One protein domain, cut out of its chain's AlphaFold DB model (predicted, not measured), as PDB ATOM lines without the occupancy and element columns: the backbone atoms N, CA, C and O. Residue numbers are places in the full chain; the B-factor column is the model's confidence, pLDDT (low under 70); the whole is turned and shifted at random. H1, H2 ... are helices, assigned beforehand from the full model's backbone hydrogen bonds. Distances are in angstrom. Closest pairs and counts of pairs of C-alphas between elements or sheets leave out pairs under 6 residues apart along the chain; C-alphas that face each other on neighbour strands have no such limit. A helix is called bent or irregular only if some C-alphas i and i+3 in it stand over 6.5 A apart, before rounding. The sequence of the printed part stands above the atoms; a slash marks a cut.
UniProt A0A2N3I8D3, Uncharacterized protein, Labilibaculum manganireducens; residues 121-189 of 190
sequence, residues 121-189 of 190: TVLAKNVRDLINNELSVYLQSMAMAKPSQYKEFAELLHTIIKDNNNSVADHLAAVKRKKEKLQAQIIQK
ATOM      1  N   THR A 121     169.770 119.678 129.523       81.19
ATOM      2  CA  THR A 121     168.320 119.840 129.697       81.19
ATOM      3  C   THR A 121     167.672 118.634 130.375       81.19
ATOM      4  O   THR A 121     166.879 118.800 131.301       81.19
ATOM      5  N   VAL A 122     168.003 117.416 129.933       84.75
ATOM      6  CA  VAL A 122     167.489 116.180 130.540       84.75
ATOM      7  C   VAL A 122     168.029 116.022 131.959       84.75
ATOM      8  O   VAL A 122     167.279 115.655 132.858       84.75
ATOM      9  N   LEU A 123     169.307 116.331 132.185       86.56
ATOM     10  CA  LEU A 123     169.915 116.262 133.511       86.56
ATOM     11  C   LEU A 123     169.281 117.277 134.475       86.56
ATOM     12  O   LEU A 123     168.874 116.904 135.569       86.56
ATOM     13  N   ALA A 124     169.110 118.527 134.038       85.44
ATOM     14  CA  ALA A 124     168.460 119.582 134.812       85.44
ATOM     15  C   ALA A 124     167.005 119.237 135.150       85.44
ATOM     16  O   ALA A 124     166.549 119.524 136.255       85.44
ATOM     17  N   LYS A 125     166.282 118.592 134.224       87.69
ATOM     18  CA  LYS A 125     164.940 118.070 134.499       87.69
ATOM     19  C   LYS A 125     164.980 116.980 135.572       87.69
ATOM     20  O   LYS A 125     164.264 117.104 136.554       87.69
ATOM     21  N   ASN A 126     165.847 115.976 135.431       89.06
ATOM     22  CA  ASN A 126     165.950 114.888 136.410       89.06
ATOM     23  C   ASN A 126     166.296 115.409 137.814       89.06
ATOM     24  O   ASN A 126     165.706 114.967 138.791       89.06
ATOM     25  N   VAL A 127     167.222 116.368 137.921       90.69
ATOM     26  CA  VAL A 127     167.589 116.989 139.206       90.69
ATOM     27  C   VAL A 127     166.416 117.774 139.792       90.69
ATOM     28  O   VAL A 127     166.142 117.663 140.983       90.69
ATOM     29  N   ARG A 128     165.689 118.536 138.966       90.19
ATOM     30  CA  ARG A 128     164.486 119.251 139.412       90.19
ATOM     31  C   ARG A 128     163.420 118.287 139.929       90.19
ATOM     32  O   ARG A 128     162.840 118.544 140.978       90.19
ATOM     33  N   ASP A 129     163.176 117.203 139.202       92.25
ATOM     34  CA  ASP A 129     162.179 116.201 139.571       92.25
ATOM     35  C   ASP A 129     162.572 115.513 140.891       92.25
ATOM     36  O   ASP A 129     161.727 115.382 141.770       92.25
ATOM     37  N   LEU A 130     163.854 115.187 141.090       94.62
ATOM     38  CA  LEU A 130     164.368 114.639 142.353       94.62
ATOM     39  C   LEU A 130     164.146 115.602 143.534       94.62
ATOM     40  O   LEU A 130     163.646 115.215 144.589       94.62
ATOM     41  N   ILE A 131     164.485 116.882 143.358       92.75
ATOM     42  CA  ILE A 131     164.342 117.898 144.412       92.75
ATOM     43  C   ILE A 131     162.866 118.110 144.774       92.75
ATOM     44  O   ILE A 131     162.504 118.140 145.954       92.75
ATOM     45  N   ASN A 132     162.003 118.261 143.771       91.31
ATOM     46  CA  ASN A 132     160.606 118.622 143.990       91.31
ATOM     47  C   ASN A 132     159.742 117.424 144.406       91.31
ATOM     48  O   ASN A 132     158.856 117.589 145.239       91.31
ATOM     49  N   ASN A 133     159.999 116.231 143.866       93.38
ATOM     50  CA  ASN A 133     159.125 115.073 144.074       93.38
ATOM     51  C   ASN A 133     159.631 114.114 145.154       93.38
ATOM     52  O   ASN A 133     158.823 113.392 145.729       93.38
ATOM     53  N   GLU A 134     160.932 114.095 145.450       92.31
ATOM     54  CA  GLU A 134     161.489 113.198 146.469       92.31
ATOM     55  C   GLU A 134     161.959 113.979 147.693       92.31
ATOM     56  O   GLU A 134     161.411 113.811 148.782       92.31
ATOM     57  N   LEU A 135     162.925 114.889 147.521       91.44
ATOM     58  CA  LEU A 135     163.527 115.613 148.646       91.44
ATOM     59  C   LEU A 135     162.497 116.474 149.391       91.44
ATOM     60  O   LEU A 135     162.409 116.410 150.617       91.44
ATOM     61  N   SER A 136     161.697 117.253 148.658       90.62
ATOM     62  CA  SER A 136     160.674 118.122 149.257       90.62
ATOM     63  C   SER A 136     159.606 117.316 149.996       90.62
ATOM     64  O   SER A 136     159.232 117.663 151.116       90.62
ATOM     65  N   VAL A 137     159.158 116.204 149.403       91.62
ATOM     66  CA  VAL A 137     158.142 115.315 149.988       91.62
ATOM     67  C   VAL A 137     158.671 114.642 151.251       91.62
ATOM     68  O   VAL A 137     157.978 114.598 152.270       91.62
ATOM     69  N   TYR A 138     159.916 114.166 151.226       92.44
ATOM     70  CA  TYR A 138     160.556 113.562 152.389       92.44
ATOM     71  C   TYR A 138     160.690 114.561 153.542       92.44
ATOM     72  O   TYR A 138     160.312 114.258 154.673       92.44
ATOM     73  N   LEU A 139     161.172 115.774 153.262       90.44
ATOM     74  CA  LEU A 139     161.368 116.801 154.285       90.44
ATOM     75  C   LEU A 139     160.054 117.268 154.906       90.44
ATOM     76  O   LEU A 139     159.988 117.417 156.124       90.44
ATOM     77  N   GLN A 140     158.997 117.435 154.109       89.00
ATOM     78  CA  GLN A 140     157.660 117.727 154.633       89.00
ATOM     79  C   GLN A 140     157.148 116.592 155.524       89.00
ATOM     80  O   GLN A 140     156.677 116.838 156.634       89.00
ATOM     81  N   SER A 141     157.313 115.342 155.085       91.44
ATOM     82  CA  SER A 141     156.910 114.163 155.861       91.44
ATOM     83  C   SER A 141     157.655 114.078 157.200       91.44
ATOM     84  O   SER A 141     157.051 113.830 158.244       91.44
ATOM     85  N   MET A 142     158.961 114.355 157.201       91.81
ATOM     86  CA  MET A 142     159.785 114.369 158.412       91.81
ATOM     87  C   MET A 142     159.465 115.549 159.331       91.81
ATOM     88  O   MET A 142     159.460 115.381 160.549       91.81
ATOM     89  N   ALA A 143     159.136 116.718 158.777       91.38
ATOM     90  CA  ALA A 143     158.665 117.864 159.548       91.38
ATOM     91  C   ALA A 143     157.325 117.584 160.247       91.38
ATOM     92  O   ALA A 143     157.112 118.071 161.355       91.38
ATOM     93  N   MET A 144     156.451 116.765 159.653       90.38
ATOM     94  CA  MET A 144     155.208 116.317 160.291       90.38
ATOM     95  C   MET A 144     155.456 115.248 161.362       90.38
ATOM     96  O   MET A 144     154.885 115.319 162.447       90.38
ATOM     97  N   ALA A 145     156.315 114.266 161.076       93.19
ATOM     98  CA  ALA A 145     156.585 113.155 161.989       93.19
ATOM     99  C   ALA A 145     157.443 113.561 163.200       93.19
ATOM    100  O   ALA A 145     157.253 113.043 164.300       93.19
ATOM    101  N   LYS A 146     158.407 114.471 163.008       93.31
ATOM    102  CA  LYS A 146     159.348 114.942 164.039       93.31
ATOM    103  C   LYS A 146     159.527 116.469 163.972       93.31
ATOM    104  O   LYS A 146     160.610 116.951 163.620       93.31
ATOM    105  N   PRO A 147     158.499 117.251 164.355       89.75
ATOM    106  CA  PRO A 147     158.513 118.704 164.186       89.75
ATOM    107  C   PRO A 147     159.672 119.403 164.901       89.75
ATOM    108  O   PRO A 147     160.291 120.291 164.327       89.75
ATOM    109  N   SER A 148     160.023 118.964 166.113       90.69
ATOM    110  CA  SER A 148     161.112 119.555 166.905       90.69
ATOM    111  C   SER A 148     162.505 119.391 166.289       90.69
ATOM    112  O   SER A 148     163.426 120.077 166.713       90.69
ATOM    113  N   GLN A 149     162.673 118.490 165.316       89.12
ATOM    114  CA  GLN A 149     163.960 118.218 164.669       89.12
ATOM    115  C   GLN A 149     164.028 118.741 163.231       89.12
ATOM    116  O   GLN A 149     165.103 119.117 162.779       89.12
ATOM    117  N   TYR A 150     162.906 118.749 162.501       89.94
ATOM    118  CA  TYR A 150     162.923 118.964 161.047       89.94
ATOM    119  C   TYR A 150     162.105 120.163 160.566       89.94
ATOM    120  O   TYR A 150     162.243 120.531 159.403       89.94
ATOM    121  N   LYS A 151     161.270 120.786 161.409       89.56
ATOM    122  CA  LYS A 151     160.341 121.833 160.955       89.56
ATOM    123  C   LYS A 151     161.057 123.072 160.408       89.56
ATOM    124  O   LYS A 151     160.835 123.426 159.256       89.56
ATOM    125  N   GLU A 152     161.953 123.675 161.190       90.69
ATOM    126  CA  GLU A 152     162.686 124.885 160.773       90.69
ATOM    127  C   GLU A 152     163.531 124.635 159.514       90.69
ATOM    128  O   GLU A 152     163.547 125.438 158.581       90.69
ATOM    129  N   PHE A 153     164.185 123.473 159.447       88.50
ATOM    130  CA  PHE A 153     164.994 123.085 158.296       88.50
ATOM    131  C   PHE A 153     164.150 122.849 157.032       88.50
ATOM    132  O   PHE A 153     164.528 123.286 155.943       88.50
ATOM    133  N   ALA A 154     162.993 122.191 157.163       90.56
ATOM    134  CA  ALA A 154     162.083 121.955 156.046       90.56
ATOM    135  C   ALA A 154     161.467 123.261 155.517       90.56
ATOM    136  O   ALA A 154     161.345 123.423 154.304       90.56
ATOM    137  N   GLU A 155     161.123 124.206 156.395       91.06
ATOM    138  CA  GLU A 155     160.602 125.528 156.015       91.06
ATOM    139  C   GLU A 155     161.652 126.366 155.263       91.06
ATOM    140  O   GLU A 155     161.347 126.974 154.228       91.06
ATOM    141  N   LEU A 156     162.909 126.338 155.723       91.88
ATOM    142  CA  LEU A 156     164.025 126.993 155.039       91.88
ATOM    143  C   LEU A 156     164.252 126.403 153.641       91.88
ATOM    144  O   LEU A 156     164.296 127.142 152.655       91.88
ATOM    145  N   LEU A 157     164.357 125.074 153.534       89.94
ATOM    146  CA  LEU A 157     164.566 124.416 152.244       89.94
ATOM    147  C   LEU A 157     163.392 124.619 151.290       89.94
ATOM    148  O   LEU A 157     163.616 124.850 150.104       89.94
ATOM    149  N   HIS A 158     162.156 124.605 151.788       91.19
ATOM    150  CA  HIS A 158     160.983 124.910 150.975       91.19
ATOM    151  C   HIS A 158     161.066 126.317 150.365       91.19
ATOM    152  O   HIS A 158     160.768 126.495 149.183       91.19
ATOM    153  N   THR A 159     161.517 127.307 151.139       92.88
ATOM    154  CA  THR A 159     161.707 128.681 150.651       92.88
ATOM    155  C   THR A 159     162.766 128.735 149.548       92.88
ATOM    156  O   THR A 159     162.489 129.222 148.455       92.88
ATOM    157  N   ILE A 160     163.934 128.121 149.775       92.50
ATOM    158  CA  ILE A 160     165.027 128.066 148.789       92.50
ATOM    159  C   ILE A 160     164.587 127.364 147.493       92.50
ATOM    160  O   ILE A 160     164.896 127.821 146.390       92.50
ATOM    161  N   ILE A 161     163.870 126.243 147.603       91.19
ATOM    162  CA  ILE A 161     163.373 125.485 146.446       91.19
ATOM    163  C   ILE A 161     162.342 126.311 145.671       91.19
ATOM    164  O   ILE A 161     162.393 126.360 144.441       91.19
ATOM    165  N   LYS A 162     161.434 126.998 146.372       92.75
ATOM    166  CA  LYS A 162     160.425 127.866 145.759       92.75
ATOM    167  C   LYS A 162     161.061 129.026 144.992       92.75
ATOM    168  O   LYS A 162     160.699 129.246 143.837       92.75
ATOM    169  N   ASP A 163     162.026 129.716 145.590       93.38
ATOM    170  CA  ASP A 163     162.711 130.845 144.954       93.38
ATOM    171  C   ASP A 163     163.480 130.403 143.703       93.38
ATOM    172  O   ASP A 163     163.384 131.031 142.645       93.38
ATOM    173  N   ASN A 164     164.161 129.256 143.777       90.81
ATOM    174  CA  ASN A 164     164.828 128.669 142.618       90.81
ATOM    175  C   ASN A 164     163.842 128.258 141.516       90.81
ATOM    176  O   ASN A 164     164.090 128.528 140.340       90.81
ATOM    177  N   ASN A 165     162.716 127.633 141.866       91.12
ATOM    178  CA  ASN A 165     161.691 127.253 140.892       91.12
ATOM    179  C   ASN A 165     161.103 128.483 140.178       91.12
ATOM    180  O   ASN A 165     160.908 128.435 138.962       91.12
ATOM    181  N   ASN A 166     160.891 129.591 140.895       93.12
ATOM    182  CA  ASN A 166     160.432 130.854 140.311       93.12
ATOM    183  C   ASN A 166     161.467 131.438 139.340       93.12
ATOM    184  O   ASN A 166     161.137 131.718 138.191       93.12
ATOM    185  N   SER A 167     162.732 131.525 139.760       92.31
ATOM    186  CA  SER A 167     163.831 132.011 138.913       92.31
ATOM    187  C   SER A 167     163.953 131.213 137.607       92.31
ATOM    188  O   SER A 167     164.073 131.767 136.509       92.31
ATOM    189  N   VAL A 168     163.833 129.885 137.696       88.62
ATOM    190  CA  VAL A 168     163.835 129.000 136.525       88.62
ATOM    191  C   VAL A 168     162.613 129.234 135.632       88.62
ATOM    192  O   VAL A 168     162.756 129.248 134.405       88.62
ATOM    193  N   ALA A 169     161.422 129.413 136.206       90.44
ATOM    194  CA  ALA A 169     160.204 129.687 135.449       90.44
ATOM    195  C   ALA A 169     160.297 131.018 134.682       90.44
ATOM    196  O   ALA A 169     159.985 131.058 133.487       90.44
ATOM    197  N   ASP A 170     160.808 132.067 135.327       93.00
ATOM    198  CA  ASP A 170     161.018 133.382 134.719       93.00
ATOM    199  C   ASP A 170     162.017 133.312 133.561       93.00
ATOM    200  O   ASP A 170     161.758 133.826 132.466       93.00
ATOM    201  N   HIS A 171     163.127 132.598 133.758       88.94
ATOM    202  CA  HIS A 171     164.108 132.371 132.703       88.94
ATOM    203  C   HIS A 171     163.493 131.632 131.502       88.94
ATOM    204  O   HIS A 171     163.674 132.042 130.352       88.94
ATOM    205  N   LEU A 172     162.719 130.565 131.736       88.00
ATOM    206  CA  LEU A 172     162.044 129.824 130.663       88.00
ATOM    207  C   LEU A 172     161.023 130.692 129.913       88.00
ATOM    208  O   LEU A 172     160.954 130.633 128.682       88.00
ATOM    209  N   ALA A 173     160.270 131.530 130.627       91.56
ATOM    210  CA  ALA A 173     159.339 132.476 130.023       91.56
ATOM    211  C   ALA A 173     160.067 133.511 129.149       91.56
ATOM    212  O   ALA A 173     159.630 133.792 128.029       91.56
ATOM    213  N   ALA A 174     161.204 134.039 129.610       92.25
ATOM    214  CA  ALA A 174     162.028 134.969 128.842       92.25
ATOM    215  C   ALA A 174     162.584 134.327 127.558       92.25
ATOM    216  O   ALA A 174     162.496 134.921 126.478       92.25
ATOM    217  N   VAL A 175     163.091 133.092 127.647       90.00
ATOM    218  CA  VAL A 175     163.579 132.329 126.484       90.00
ATOM    219  C   VAL A 175     162.456 132.080 125.476       90.00
ATOM    220  O   VAL A 175     162.654 132.296 124.277       90.00
ATOM    221  N   LYS A 176     161.262 131.688 125.942       91.56
ATOM    222  CA  LYS A 176     160.089 131.474 125.081       91.56
ATOM    223  C   LYS A 176     159.707 132.749 124.322       91.56
ATOM    224  O   LYS A 176     159.632 132.716 123.096       91.56
ATOM    225  N   ARG A 177     159.590 133.884 125.022       92.31
ATOM    226  CA  ARG A 177     159.291 135.190 124.403       92.31
ATOM    227  C   ARG A 177     160.336 135.588 123.360       92.31
ATOM    228  O   ARG A 177     159.995 136.135 122.315       92.31
ATOM    229  N   LYS A 178     161.621 135.324 123.625       91.75
ATOM    230  CA  LYS A 178     162.705 135.606 122.672       91.75
ATOM    231  C   LYS A 178     162.584 134.746 121.410       91.75
ATOM    232  O   LYS A 178     162.769 135.264 120.312       91.75
ATOM    233  N   LYS A 179     162.237 133.464 121.558       89.12
ATOM    234  CA  LYS A 179     162.025 132.541 120.433       89.12
ATOM    235  C   LYS A 179     160.837 132.962 119.561       89.12
ATOM    236  O   LYS A 179     160.977 132.998 118.344       89.12
ATOM    237  N   GLU A 180     159.715 133.332 120.174       89.94
ATOM    238  CA  GLU A 180     158.509 133.800 119.469       89.94
ATOM    239  C   GLU A 180     158.776 135.084 118.670       89.94
ATOM    240  O   GLU A 180     158.405 135.177 117.502       89.94
ATOM    241  N   LYS A 181     159.503 136.048 119.255       89.31
ATOM    242  CA  LYS A 181     159.919 137.270 118.546       89.31
ATOM    243  C   LYS A 181     160.811 136.975 117.339       89.31
ATOM    244  O   LYS A 181     160.636 137.593 116.295       89.31
ATOM    245  N   LEU A 182     161.754 136.040 117.473       86.38
ATOM    246  CA  LEU A 182     162.650 135.659 116.379       86.38
ATOM    247  C   LEU A 182     161.883 134.976 115.237       86.38
ATOM    248  O   LEU A 182     162.119 135.281 114.074       86.38
ATOM    249  N   GLN A 183     160.935 134.094 115.564       83.00
ATOM    250  CA  GLN A 183     160.082 133.434 114.571       83.00
ATOM    251  C   GLN A 183     159.188 134.434 113.825       83.00
ATOM    252  O   GLN A 183     159.097 134.369 112.604       83.00
ATOM    253  N   ALA A 184     158.602 135.407 114.529       84.44
ATOM    254  CA  ALA A 184     157.808 136.462 113.901       84.44
ATOM    255  C   ALA A 184     158.629 137.337 112.932       84.44
ATOM    256  O   ALA A 184     158.120 137.752 111.897       84.44
ATOM    257  N   GLN A 185     159.907 137.588 113.237       80.69
ATOM    258  CA  GLN A 185     160.804 138.366 112.370       80.69
ATOM    259  C   GLN A 185     161.252 137.613 111.112       80.69
ATOM    260  O   GLN A 185     161.549 138.253 110.108       80.69
ATOM    261  N   ILE A 186     161.328 136.280 111.165       78.81
ATOM    262  CA  ILE A 186     161.661 135.447 110.000       78.81
ATOM    263  C   ILE A 186     160.483 135.434 109.018       78.81
ATOM    264  O   ILE A 186     160.683 135.681 107.838       78.81
ATOM    265  N   ILE A 187     159.256 135.266 109.521       73.94
ATOM    266  CA  ILE A 187     158.029 135.222 108.705       73.94
ATOM    267  C   ILE A 187     157.730 136.569 108.021       73.94
ATOM    268  O   ILE A 187     157.120 136.598 106.966       73.94
ATOM    269  N   GLN A 188     158.157 137.697 108.598       64.50
ATOM    270  CA  GLN A 188     157.976 139.028 107.992       64.50
ATOM    271  C   GLN A 188     159.023 139.382 106.921       64.50
ATOM    272  O   GLN A 188     158.935 140.456 106.326       64.50
ATOM    273  N   LYS A 189     160.047 138.542 106.723       57.97
ATOM    274  CA  LYS A 189     161.114 138.748 105.730       57.97
ATOM    275  C   LYS A 189     160.993 137.843 104.497       57.97
ATOM    276  O   LYS A 189     161.803 138.001 103.585       57.97
TER     277      LYS A 189
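This is residues 121 to 189 of the 190 residues of an uncharacterized protein of Labilibaculum manganireducens (UniProt A0A2N3I8D3). This is a long, lopsided helical hairpin: H1 runs to a tight turn, and the much longer H2 folds back beside it at a small angle, opening as a narrow V away from the turn. Residues 166 to 189, of which 166 to 187 belong to H2, stick out past the part where the two helices meet, and residues 121 to 127 of H1 also stand free. The printed part has 69 residues with two named helices, H1 then H2, and no named strand; the class is all helix. The whole is extended, a rod spanning 64 by 20 by 12 A, with a radius of gyration of the C-alphas of 18.2 A.

Find C-alpha 121 at (168.320, 119.840, 129.697); from there H1, residues 121 to 145, runs 35.0 A to C-alpha 145 at (156.585, 113.155, 161.989). H1 is neither bent nor irregular, but only just: C-alphas 132 and 135 are 6.3 A apart. After Lys 146, look for H2, residues 147 to 187, which runs 57.9 A to C-alpha 187 at (158.029, 135.222, 108.705). H2 is irregular, with C-alphas 149 and 152 standing 7.8 A apart, and its line is a rough one.

H1 and H2 form a helical hairpin and run opposite ways at a shallow tilt of 26 degrees. They touch, and their closest C-alphas, those of Ala 143 and Lys 151, are 4.5 A apart. H2 touches H1 with residues 149 to 161 alone. In the backbones, 18 of 21 O i to N i+4 pairs in H1 and 35 of 37 in H2 are within hydrogen-bond range.

Look at Ser 148 and Lys 189 for the two C-alphas farthest apart, at 64.1 A. The printed part has no cut, and the link from H1 to H2 is tight. The mean pLDDT of the printed part is 89.0, and residues 188 to 189 are under 70.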